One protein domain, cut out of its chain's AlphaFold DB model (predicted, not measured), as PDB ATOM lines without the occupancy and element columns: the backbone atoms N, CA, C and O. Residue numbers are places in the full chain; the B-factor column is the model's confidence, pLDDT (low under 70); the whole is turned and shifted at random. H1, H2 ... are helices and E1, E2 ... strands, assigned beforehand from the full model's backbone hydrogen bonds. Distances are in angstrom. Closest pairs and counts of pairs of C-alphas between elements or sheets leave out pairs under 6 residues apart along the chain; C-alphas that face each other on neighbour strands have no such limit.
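What this domain is: This is residues 2 to 74 of the 190 residues of an uncharacterized protein of Malus baccata (UniProt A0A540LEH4). Look for a chain wound in loose stacked turns: three parallel strands, E1, E2 and E3, stand side by side as a small wall, and the returning stretches with three short helices lie over one face, leaving the other bare. Residues 2 to 18, with no named element, come before E1. The 73 printed residues hold E1 H1 E2 H2 H3 E3 in that order, a mixed class with 32 residues in named elements, under half. The whole is compact, with a radius of gyration of the C-alphas of 11.4 A and spans of 30 by 25 by 19 A.

How they stand to each other: Start at E1, residues 19 to 22, an edge strand parallel to E2, residues 42 to 45, at 10 degrees; N 20 and O 42 are 2.8 A apart. E2 is parallel to E3, residues 69 to 73, at 7 degrees, with N 43 and O 69 at 2.8 A. H1, residues 33 to 38, and H2, residues 50 to 57, are on the sheet but only graze it; the closest C-alphas of H2 and E3 are Met 52 and Leu 72, 7.3 A. H3, residues 59 to 63, is not on it; it is close to H1 but not clearly touching, the closest C-alphas being Asp 34 and Ile 61, 6.3 A. H1 and H2 are apart. Two strand-helix-strand units, parallel neighbour strands with helices between, E1, H1, E2 and E2, H2 H3, E3, have right-handed crossovers. Every O i to N i+4 pair is within hydrogen-bond range in H1 and H2; H3 has 0 of 1, and 1 of 2 O i to N i+3 pairs.

Where its parts are: Find C-alpha 19 at (43.684, -39.092, -37.514), where E1 begins its 10.1 A. H1 runs 8.5 A, E2 10.2 A, H2 10.9 A and H3 8.0 A. E3 covers 13.8 A to C-alpha 73 at (40.655, -25.684, -46.681).

The domain as a whole: The C-alphas of Asp 2 and Gly 63 are the two farthest apart, 33.5 A. The printed part has no cut and no long link. Look for low pLDDT, under 70, at residues 2 to 4, 60 and 62.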
ATOM      1  N   ASP A   2      35.483 -28.932 -27.870       50.03
ATOM      2  CA  ASP A   2      35.799 -27.507 -27.823       50.03
ATOM      3  C   ASP A   2      36.697 -27.170 -29.015       50.03
ATOM      4  O   ASP A   2      37.792 -27.724 -29.148       50.03
ATOM      5  N   ASP A   3      36.215 -26.292 -29.892       56.22
ATOM      6  CA  ASP A   3      37.014 -25.703 -30.960       56.22
ATOM      7  C   ASP A   3      38.144 -24.902 -30.306       56.22
ATOM      8  O   ASP A   3      37.973 -23.756 -29.878       56.22
ATOM      9  N   CYS A   4      39.307 -25.540 -30.159       64.81
ATOM     10  CA  CYS A   4      40.475 -24.942 -29.529       64.81
ATOM     11  C   CYS A   4      41.093 -23.900 -30.472       64.81
ATOM     12  O   CYS A   4      42.096 -24.135 -31.143       64.81
ATOM     13  N   SER A   5      40.465 -22.727 -30.518       73.44
ATOM     14  CA  SER A   5      40.854 -21.577 -31.344       73.44
ATOM     15  C   SER A   5      42.174 -20.919 -30.918       73.44
ATOM     16  O   SER A   5      42.689 -20.046 -31.617       73.44
ATOM     17  N   ALA A   6      42.719 -21.322 -29.766       84.56
ATOM     18  CA  ALA A   6      43.942 -20.781 -29.181       84.56
ATOM     19  C   ALA A   6      45.185 -21.659 -29.406       84.56
ATOM     20  O   ALA A   6      46.262 -21.291 -28.948       84.56
ATOM     21  N   LEU A   7      45.062 -22.816 -30.066       89.56
ATOM     22  CA  LEU A   7      46.192 -23.726 -30.240       89.56
ATOM     23  C   LEU A   7      47.200 -23.162 -31.250       89.56
ATOM     24  O   LEU A   7      46.921 -23.126 -32.447       89.56
ATOM     25  N   GLU A   8      48.373 -22.760 -30.764       93.31
ATOM     26  CA  GLU A   8      49.448 -22.190 -31.591       93.31
ATOM     27  C   GLU A   8      50.480 -23.237 -32.036       93.31
ATOM     28  O   GLU A   8      51.030 -23.135 -33.132       93.31
ATOM     29  N   ARG A   9      50.698 -24.287 -31.236       93.88
ATOM     30  CA  ARG A   9      51.680 -25.346 -31.506       93.88
ATOM     31  C   ARG A   9      51.082 -26.726 -31.258       93.88
ATOM     32  O   ARG A   9      50.529 -26.974 -30.188       93.88
ATOM     33  N   MET A  10      51.221 -27.625 -32.229       92.88
ATOM     34  CA  MET A  10      50.818 -29.026 -32.080       92.88
ATOM     35  C   MET A  10      51.816 -29.816 -31.221       92.88
ATOM     36  O   MET A  10      53.013 -29.508 -31.233       92.88
ATOM     37  N   PRO A  11      51.358 -30.849 -30.489       90.00
ATOM     38  CA  PRO A  11      52.270 -31.840 -29.943       90.00
ATOM     39  C   PRO A  11      52.946 -32.616 -31.082       90.00
ATOM     40  O   PRO A  11      52.440 -32.670 -32.203       90.00
ATOM     41  N   ASP A  12      54.105 -33.198 -30.786       91.25
ATOM     42  CA  ASP A  12      54.858 -33.998 -31.747       91.25
ATOM     43  C   ASP A  12      54.196 -35.372 -31.930       91.25
ATOM     44  O   ASP A  12      54.012 -36.119 -30.967       91.25
ATOM     45  N   PHE A  13      53.819 -35.676 -33.172       89.25
ATOM     46  CA  PHE A  13      53.187 -36.933 -33.582       89.25
ATOM     47  C   PHE A  13      54.137 -37.841 -34.380       89.25
ATOM     48  O   PHE A  13      53.683 -38.792 -35.018       89.25
ATOM     49  N   SER A  14      55.443 -37.567 -34.371       88.00
ATOM     50  CA  SER A  14      56.444 -38.383 -35.064       88.00
ATOM     51  C   SER A  14      56.277 -39.871 -34.743       88.00
ATOM     52  O   SER A  14      56.161 -40.262 -33.580       88.00
ATOM     53  N   GLY A  15      56.249 -40.718 -35.775       85.25
ATOM     54  CA  GLY A  15      56.064 -42.165 -35.611       85.25
ATOM     55  C   GLY A  15      54.620 -42.627 -35.374       85.25
ATOM     56  O   GLY A  15      54.399 -43.826 -35.209       85.25
ATOM     57  N   MET A  16      53.630 -41.727 -35.331       85.69
ATOM     58  CA  MET A  16      52.235 -42.092 -35.070       85.69
ATOM     59  C   MET A  16      51.400 -42.170 -36.351       85.69
ATOM     60  O   MET A  16      51.312 -41.210 -37.113       85.69
ATOM     61  N   SER A  17      50.695 -43.290 -36.522       85.88
ATOM     62  CA  SER A  17      49.579 -43.414 -37.463       85.88
ATOM     63  C   SER A  17      48.280 -43.079 -36.729       85.88
ATOM     64  O   SER A  17      47.823 -43.836 -35.872       85.88
ATOM     65  N   THR A  18      47.717 -41.900 -36.984       89.81
ATOM     66  CA  THR A  18      46.474 -41.448 -36.340       89.81
ATOM     67  C   THR A  18      45.702 -40.490 -37.247       89.81
ATOM     68  O   THR A  18      46.188 -40.092 -38.303       89.81
ATOM     69  N   THR A  19      44.487 -40.122 -36.848       90.25
ATOM     70  CA  THR A  19      43.684 -39.092 -37.514       90.25
ATOM     71  C   THR A  19      43.606 -37.851 -36.638       90.25
ATOM     72  O   THR A  19      43.225 -37.928 -35.470       90.25
ATOM     73  N   VAL A  20      43.937 -36.696 -37.208       90.75
ATOM     74  CA  VAL A  20      43.929 -35.404 -36.520       90.75
ATOM     75  C   VAL A  20      43.062 -34.425 -37.296       90.75
ATOM     76  O   VAL A  20      43.287 -34.191 -38.481       90.75
ATOM     77  N   ILE A  21      42.086 -33.819 -36.619       90.25
ATOM     78  CA  ILE A  21      41.220 -32.780 -37.186       90.25
ATOM     79  C   ILE A  21      41.481 -31.471 -36.443       90.25
ATOM     80  O   ILE A  21      41.344 -31.412 -35.221       90.25
ATOM     81  N   LEU A  22      41.865 -30.429 -37.177       89.69
ATOM     82  CA  LEU A  22      42.269 -29.134 -36.643       89.69
ATOM     83  C   LEU A  22      41.310 -28.024 -37.072       89.69
ATOM     84  O   LEU A  22      41.048 -27.814 -38.260       89.69
ATOM     85  N   PHE A  23      40.868 -27.272 -36.066       88.31
ATOM     86  CA  PHE A  23      40.019 -26.084 -36.190       88.31
ATOM     87  C   PHE A  23      40.739 -24.803 -35.741       88.31
ATOM     88  O   PHE A  23      40.125 -23.747 -35.658       88.31
ATOM     89  N   SER A  24      42.037 -24.876 -35.414       89.25
ATOM     90  CA  SER A  24      42.762 -23.722 -34.874       89.25
ATOM     91  C   SER A  24      43.252 -22.787 -35.988       89.25
ATOM     92  O   SER A  24      44.126 -23.188 -36.766       89.25
ATOM     93  N   PRO A  25      42.765 -21.530 -36.053       89.62
ATOM     94  CA  PRO A  25      43.292 -20.523 -36.974       89.62
ATOM     95  C   PRO A  25      44.659 -19.982 -36.537       89.62
ATOM     96  O   PRO A  25      45.389 -19.423 -37.347       89.62
ATOM     97  N   LYS A  26      45.013 -20.126 -35.253       92.00
ATOM     98  CA  LYS A  26      46.257 -19.589 -34.682       92.00
ATOM     99  C   LYS A  26      47.436 -20.550 -34.772       92.00
ATOM    100  O   LYS A  26      48.507 -20.229 -34.272       92.00
ATOM    101  N   LEU A  27      47.254 -21.721 -35.380       92.69
ATOM    102  CA  LEU A  27      48.319 -22.705 -35.476       92.69
ATOM    103  C   LEU A  27      49.467 -22.174 -36.343       92.69
ATOM    104  O   LEU A  27      49.277 -21.852 -37.517       92.69
ATOM    105  N   ILE A  28      50.656 -22.113 -35.753       92.88
ATOM    106  CA  ILE A  28      51.882 -21.642 -36.403       92.88
ATOM    107  C   ILE A  28      52.956 -22.720 -36.506       92.88
ATOM    108  O   ILE A  28      53.872 -22.573 -37.306       92.88
ATOM    109  N   GLU A  29      52.848 -23.807 -35.736       92.62
ATOM    110  CA  GLU A  29      53.870 -24.850 -35.717       92.62
ATOM    111  C   GLU A  29      53.282 -26.253 -35.541       92.62
ATOM    112  O   GLU A  29      52.453 -26.500 -34.660       92.62
ATOM    113  N   PHE A  30      53.774 -27.191 -36.352       92.38
ATOM    114  CA  PHE A  30      53.504 -28.618 -36.218       92.38
ATOM    115  C   PHE A  30      54.826 -29.402 -36.272       92.38
ATOM    116  O   PHE A  30      55.267 -29.792 -37.354       92.38
ATOM    117  N   PRO A  31      55.485 -29.623 -35.120       91.50
ATOM    118  CA  PRO A  31      56.742 -30.359 -35.077       91.50
ATOM    119  C   PRO A  31      56.534 -31.825 -35.481       91.50
ATOM    120  O   PRO A  31      55.548 -32.445 -35.080       91.50
ATOM    121  N   GLY A  32      57.463 -32.368 -36.273       89.44
ATOM    122  CA  GLY A  32      57.451 -33.778 -36.676       89.44
ATOM    123  C   GLY A  32      56.372 -34.153 -37.696       89.44
ATOM    124  O   GLY A  32      56.073 -35.335 -37.866       89.44
ATOM    125  N   LEU A  33      55.757 -33.169 -38.363       90.06
ATOM    126  CA  LEU A  33      54.675 -33.407 -39.318       90.06
ATOM    127  C   LEU A  33      55.094 -34.335 -40.470       90.06
ATOM    128  O   LEU A  33      54.347 -35.239 -40.824       90.06
ATOM    129  N   ASP A  34      56.289 -34.155 -41.024       88.62
ATOM    130  CA  ASP A  34      56.864 -35.008 -42.069       88.62
ATOM    131  C   ASP A  34      57.041 -36.463 -41.599       88.62
ATOM    132  O   ASP A  34      56.674 -37.404 -42.305       88.62
ATOM    133  N   SER A  35      57.541 -36.663 -40.377       89.94
ATOM    134  CA  SER A  35      57.681 -37.988 -39.766       89.94
ATOM    135  C   SER A  35      56.323 -38.646 -39.512       89.94
ATOM    136  O   SER A  35      56.132 -39.830 -39.803       89.94
ATOM    137  N   ALA A  36      55.354 -37.881 -39.007       91.31
ATOM    138  CA  ALA A  36      53.996 -38.355 -38.770       91.31
ATOM    139  C   ALA A  36      53.299 -38.739 -40.086       91.31
ATOM    140  O   ALA A  36      52.710 -39.814 -40.186       91.31
ATOM    141  N   LEU A  37      53.427 -37.915 -41.130       90.50
ATOM    142  CA  LEU A  37      52.918 -38.218 -42.468       90.50
ATOM    143  C   LEU A  37      53.569 -39.487 -43.039       90.50
ATOM    144  O   LEU A  37      52.866 -40.367 -43.541       90.50
ATOM    145  N   ASN A  38      54.889 -39.644 -42.894       89.19
ATOM    146  CA  ASN A  38      55.590 -40.875 -43.282       89.19
ATOM    147  C   ASN A  38      55.081 -42.110 -42.519       89.19
ATOM    148  O   ASN A  38      55.093 -43.212 -43.057       89.19
ATOM    149  N   SER A  39      54.584 -41.916 -41.296       90.25
ATOM    150  CA  SER A  39      54.018 -42.971 -40.447       90.25
ATOM    151  C   SER A  39      52.531 -43.246 -40.708       90.25
ATOM    152  O   SER A  39      51.955 -44.118 -40.063       90.25
ATOM    153  N   GLY A  40      51.889 -42.520 -41.633       89.38
ATOM    154  CA  GLY A  40      50.479 -42.720 -41.981       89.38
ATOM    155  C   GLY A  40      49.494 -41.775 -41.287       89.38
ATOM    156  O   GLY A  40      48.322 -42.119 -41.148       89.38
ATOM    157  N   LEU A  41      49.932 -40.601 -40.818       92.38
ATOM    158  CA  LEU A  41      49.036 -39.573 -40.279       92.38
ATOM    159  C   LEU A  41      47.995 -39.136 -41.323       92.38
ATOM    160  O   LEU A  41      48.344 -38.748 -42.434       92.38
ATOM    161  N   THR A  42      46.724 -39.107 -40.925       91.56
ATOM    162  CA  THR A  42      45.639 -38.449 -41.664       91.56
ATOM    163  C   THR A  42      45.323 -37.109 -41.007       91.56
ATOM    164  O   THR A  42      44.789 -37.059 -39.899       91.56
ATOM    165  N   LEU A  43      45.657 -36.009 -41.675       91.31
ATOM    166  CA  LEU A  43      45.484 -34.651 -41.164       91.31
ATOM    167  C   LEU A  43      44.345 -33.929 -41.890       91.31
ATOM    168  O   LEU A  43      44.333 -33.835 -43.112       91.31
ATOM    169  N   ARG A  44      43.410 -33.335 -41.150       90.38
ATOM    170  CA  ARG A  44      42.332 -32.508 -41.702       90.38
ATOM    171  C   ARG A  44      42.346 -31.123 -41.070       90.38
ATOM    172  O   ARG A  44      42.103 -30.987 -39.879       90.38
ATOM    173  N   MET A  45      42.590 -30.087 -41.862       90.94
ATOM    174  CA  MET A  45      42.622 -28.688 -41.433       90.94
ATOM    175  C   MET A  45      41.429 -27.944 -42.032       90.94
ATOM    176  O   MET A  45      41.426 -27.573 -43.204       90.94
ATOM    177  N   ILE A  46      40.399 -27.745 -41.208       87.88
ATOM    178  CA  ILE A  46      39.124 -27.132 -41.619       87.88
ATOM    179  C   ILE A  46      39.178 -25.605 -41.573       87.88
ATOM    180  O   ILE A  46      38.377 -24.923 -42.206       87.88
ATOM    181  N   THR A  47      40.130 -25.054 -40.827       89.12
ATOM    182  CA  THR A  47      40.361 -23.615 -40.722       89.12
ATOM    183  C   THR A  47      41.750 -23.295 -41.251       89.12
ATOM    184  O   THR A  47      42.710 -24.004 -40.948       89.12
ATOM    185  N   HIS A  48      41.846 -22.239 -42.058       90.31
ATOM    186  CA  HIS A  48      43.120 -21.766 -42.586       90.31
ATOM    187  C   HIS A  48      44.010 -21.239 -41.449       90.31
ATOM    188  O   HIS A  48      43.509 -20.620 -40.509       90.31
ATOM    189  N   ASN A  49      45.317 -21.500 -41.527       91.12
ATOM    190  CA  ASN A  49      46.322 -21.055 -40.559       91.12
ATOM    191  C   ASN A  49      47.728 -21.029 -41.185       91.12
ATOM    192  O   ASN A  49      47.927 -21.483 -42.311       91.12
ATOM    193  N   ASN A  50      48.715 -20.541 -40.436       90.12
ATOM    194  CA  ASN A  50      50.071 -20.318 -40.944       90.12
ATOM    195  C   ASN A  50      50.816 -21.616 -41.304       90.12
ATOM    196  O   ASN A  50      51.661 -21.604 -42.197       90.12
ATOM    197  N   VAL A  51      50.507 -22.743 -40.648       90.56
ATOM    198  CA  VAL A  51      51.084 -24.046 -41.034       90.56
ATOM    199  C   VAL A  51      50.635 -24.424 -42.444       90.56
ATOM    200  O   VAL A  51      51.439 -24.914 -43.228       90.56
ATOM    201  N   MET A  52      49.382 -24.143 -42.809       90.44
ATOM    202  CA  MET A  52      48.890 -24.385 -44.167       90.44
ATOM    203  C   MET A  52      49.665 -23.576 -45.211       90.44
ATOM    204  O   MET A  52      50.056 -24.127 -46.234       90.44
ATOM    205  N   ASP A  53      49.935 -22.298 -44.944       88.38
ATOM    206  CA  ASP A  53      50.741 -21.465 -45.843       88.38
ATOM    207  C   ASP A  53      52.135 -22.049 -46.085       88.38
ATOM    208  O   ASP A  53      52.624 -22.021 -47.217       88.38
ATOM    209  N   PHE A  54      52.756 -22.586 -45.033       85.94
ATOM    210  CA  PHE A  54      54.024 -23.299 -45.137       85.94
ATOM    211  C   PHE A  54      53.883 -24.543 -46.025       85.94
ATOM    212  O   PHE A  54      54.639 -24.685 -46.977       85.94
ATOM    213  N   LEU A  55      52.868 -25.385 -45.810       86.88
ATOM    214  CA  LEU A  55      52.637 -26.598 -46.615       86.88
ATOM    215  C   LEU A  55      52.423 -26.313 -48.110       86.88
ATOM    216  O   LEU A  55      52.825 -27.102 -48.964       86.88
ATOM    217  N   LEU A  56      51.770 -25.199 -48.436       85.19
ATOM    218  CA  LEU A  56      51.438 -24.842 -49.815       85.19
ATOM    219  C   LEU A  56      52.608 -24.204 -50.579       85.19
ATOM    220  O   LEU A  56      52.642 -24.271 -51.809       85.19
ATOM    221  N   LYS A  57      53.539 -23.552 -49.877       82.81
ATOM    222  CA  LYS A  57      54.646 -22.795 -50.488       82.81
ATOM    223  C   LYS A  57      55.991 -23.501 -50.366       82.81
ATOM    224  O   LYS A  57      56.852 -23.311 -51.220       82.81
ATOM    225  N   ASP A  58      56.184 -24.266 -49.301       76.38
ATOM    226  CA  ASP A  58      57.461 -24.874 -48.965       76.38
ATOM    227  C   ASP A  58      57.588 -26.279 -49.572       76.38
ATOM    228  O   ASP A  58      56.652 -27.081 -49.577       76.38
ATOM    229  N   SER A  59      58.772 -26.580 -50.102       70.06
ATOM    230  CA  SER A  59      59.113 -27.874 -50.690       70.06
ATOM    231  C   SER A  59      59.480 -28.939 -49.654       70.06
ATOM    232  O   SER A  59      59.674 -30.089 -50.024       70.06
ATOM    233  N   THR A  60      59.587 -28.604 -48.367       69.31
ATOM    234  CA  THR A  60      60.034 -29.528 -47.310       69.31
ATOM    235  C   THR A  60      59.154 -30.780 -47.230       69.31
ATOM    236  O   THR A  60      59.656 -31.875 -46.989       69.31
ATOM    237  N   ILE A  61      57.853 -30.658 -47.517       70.19
ATOM    238  CA  ILE A  61      56.933 -31.804 -47.545       70.19
ATOM    239  C   ILE A  61      57.020 -32.659 -48.818       70.19
ATOM    240  O   ILE A  61      56.395 -33.713 -48.869       70.19
ATOM    241  N   GLN A  62      57.805 -32.261 -49.826       69.38
ATOM    242  CA  GLN A  62      58.068 -33.100 -51.005       69.38
ATOM    243  C   GLN A  62      58.847 -34.372 -50.640       69.38
ATOM    244  O   GLN A  62      58.768 -35.364 -51.347       69.38
ATOM    245  N   GLY A  63      59.597 -34.381 -49.535       71.44
ATOM    246  CA  GLY A  63      60.335 -35.573 -49.094       71.44
ATOM    247  C   GLY A  63      59.476 -36.623 -48.382       71.44
ATOM    248  O   GLY A  63      59.992 -37.644 -47.934       71.44
ATOM    249  N   TRP A  64      58.180 -36.369 -48.199       82.62
ATOM    250  CA  TRP A  64      57.275 -37.328 -47.580       82.62
ATOM    251  C   TRP A  64      56.943 -38.435 -48.591       82.62
ATOM    252  O   TRP A  64      56.512 -38.139 -49.691       82.62
ATOM    253  N   THR A  65      57.112 -39.714 -48.255       82.31
ATOM    254  CA  THR A  65      56.811 -40.831 -49.181       82.31
ATOM    255  C   THR A  65      55.889 -41.890 -48.578       82.31
ATOM    256  O   THR A  65      55.476 -42.807 -49.281       82.31
ATOM    257  N   GLY A  66      55.580 -41.801 -47.280       82.50
ATOM    258  CA  GLY A  66      54.659 -42.724 -46.608       82.50
ATOM    259  C   GLY A  66      53.179 -42.482 -46.935       82.50
ATOM    260  O   GLY A  66      52.824 -41.517 -47.598       82.50
ATOM    261  N   GLY A  67      52.302 -43.347 -46.423       84.38
ATOM    262  CA  GLY A  67      50.870 -43.375 -46.765       84.38
ATOM    263  C   GLY A  67      49.954 -42.416 -45.993       84.38
ATOM    264  O   GLY A  67      48.749 -42.648 -45.934       84.38
ATOM    265  N   GLY A  68      50.489 -41.378 -45.346       88.88
ATOM    266  CA  GLY A  68      49.671 -40.317 -44.744       88.88
ATOM    267  C   GLY A  68      48.757 -39.597 -45.750       88.88
ATOM    268  O   GLY A  68      48.825 -39.802 -46.961       88.88
ATOM    269  N   THR A  69      47.879 -38.728 -45.266       89.62
ATOM    270  CA  THR A  69      47.059 -37.863 -46.129       89.62
ATOM    271  C   THR A  69      46.814 -36.520 -45.459       89.62
ATOM    272  O   THR A  69      46.839 -36.405 -44.231       89.62
ATOM    273  N   MET A  70      46.557 -35.487 -46.259       90.56
ATOM    274  CA  MET A  70      46.161 -34.173 -45.762       90.56
ATOM    275  C   MET A  70      44.921 -33.663 -46.485       90.56
ATOM    276  O   MET A  70      44.804 -33.778 -47.696       90.56
ATOM    277  N   THR A  71      44.007 -33.044 -45.748       89.50
ATOM    278  CA  THR A  71      42.879 -32.282 -46.290       89.50
ATOM    279  C   THR A  71      42.958 -30.857 -45.768       89.50
ATOM    280  O   THR A  71      42.922 -30.654 -44.556       89.50
ATOM    281  N   LEU A  72      43.063 -29.874 -46.657       90.88
ATOM    282  CA  LEU A  72      43.283 -28.467 -46.322       90.88
ATOM    283  C   LEU A  72      42.146 -27.620 -46.901       90.88
ATOM    284  O   LEU A  72      41.741 -27.838 -48.038       90.88
ATOM    285  N   VAL A  73      41.622 -26.656 -46.142       90.06
ATOM    286  CA  VAL A  73      40.655 -25.684 -46.681       90.06
ATOM    287  C   VAL A  73      41.285 -24.797 -47.765       90.06
ATOM    288  O   VAL A  73      42.423 -24.355 -47.641       90.06
ATOM    289  N   GLY A  74      40.508 -24.496 -48.805       87.31
ATOM    290  CA  GLY A  74      40.880 -23.659 -49.944       87.31
ATOM    291  C   GLY A  74      41.101 -24.457 -51.231       87.31
ATOM    292  O   GLY A  74      40.910 -25.668 -51.269       87.31
TER     293      GLY A  74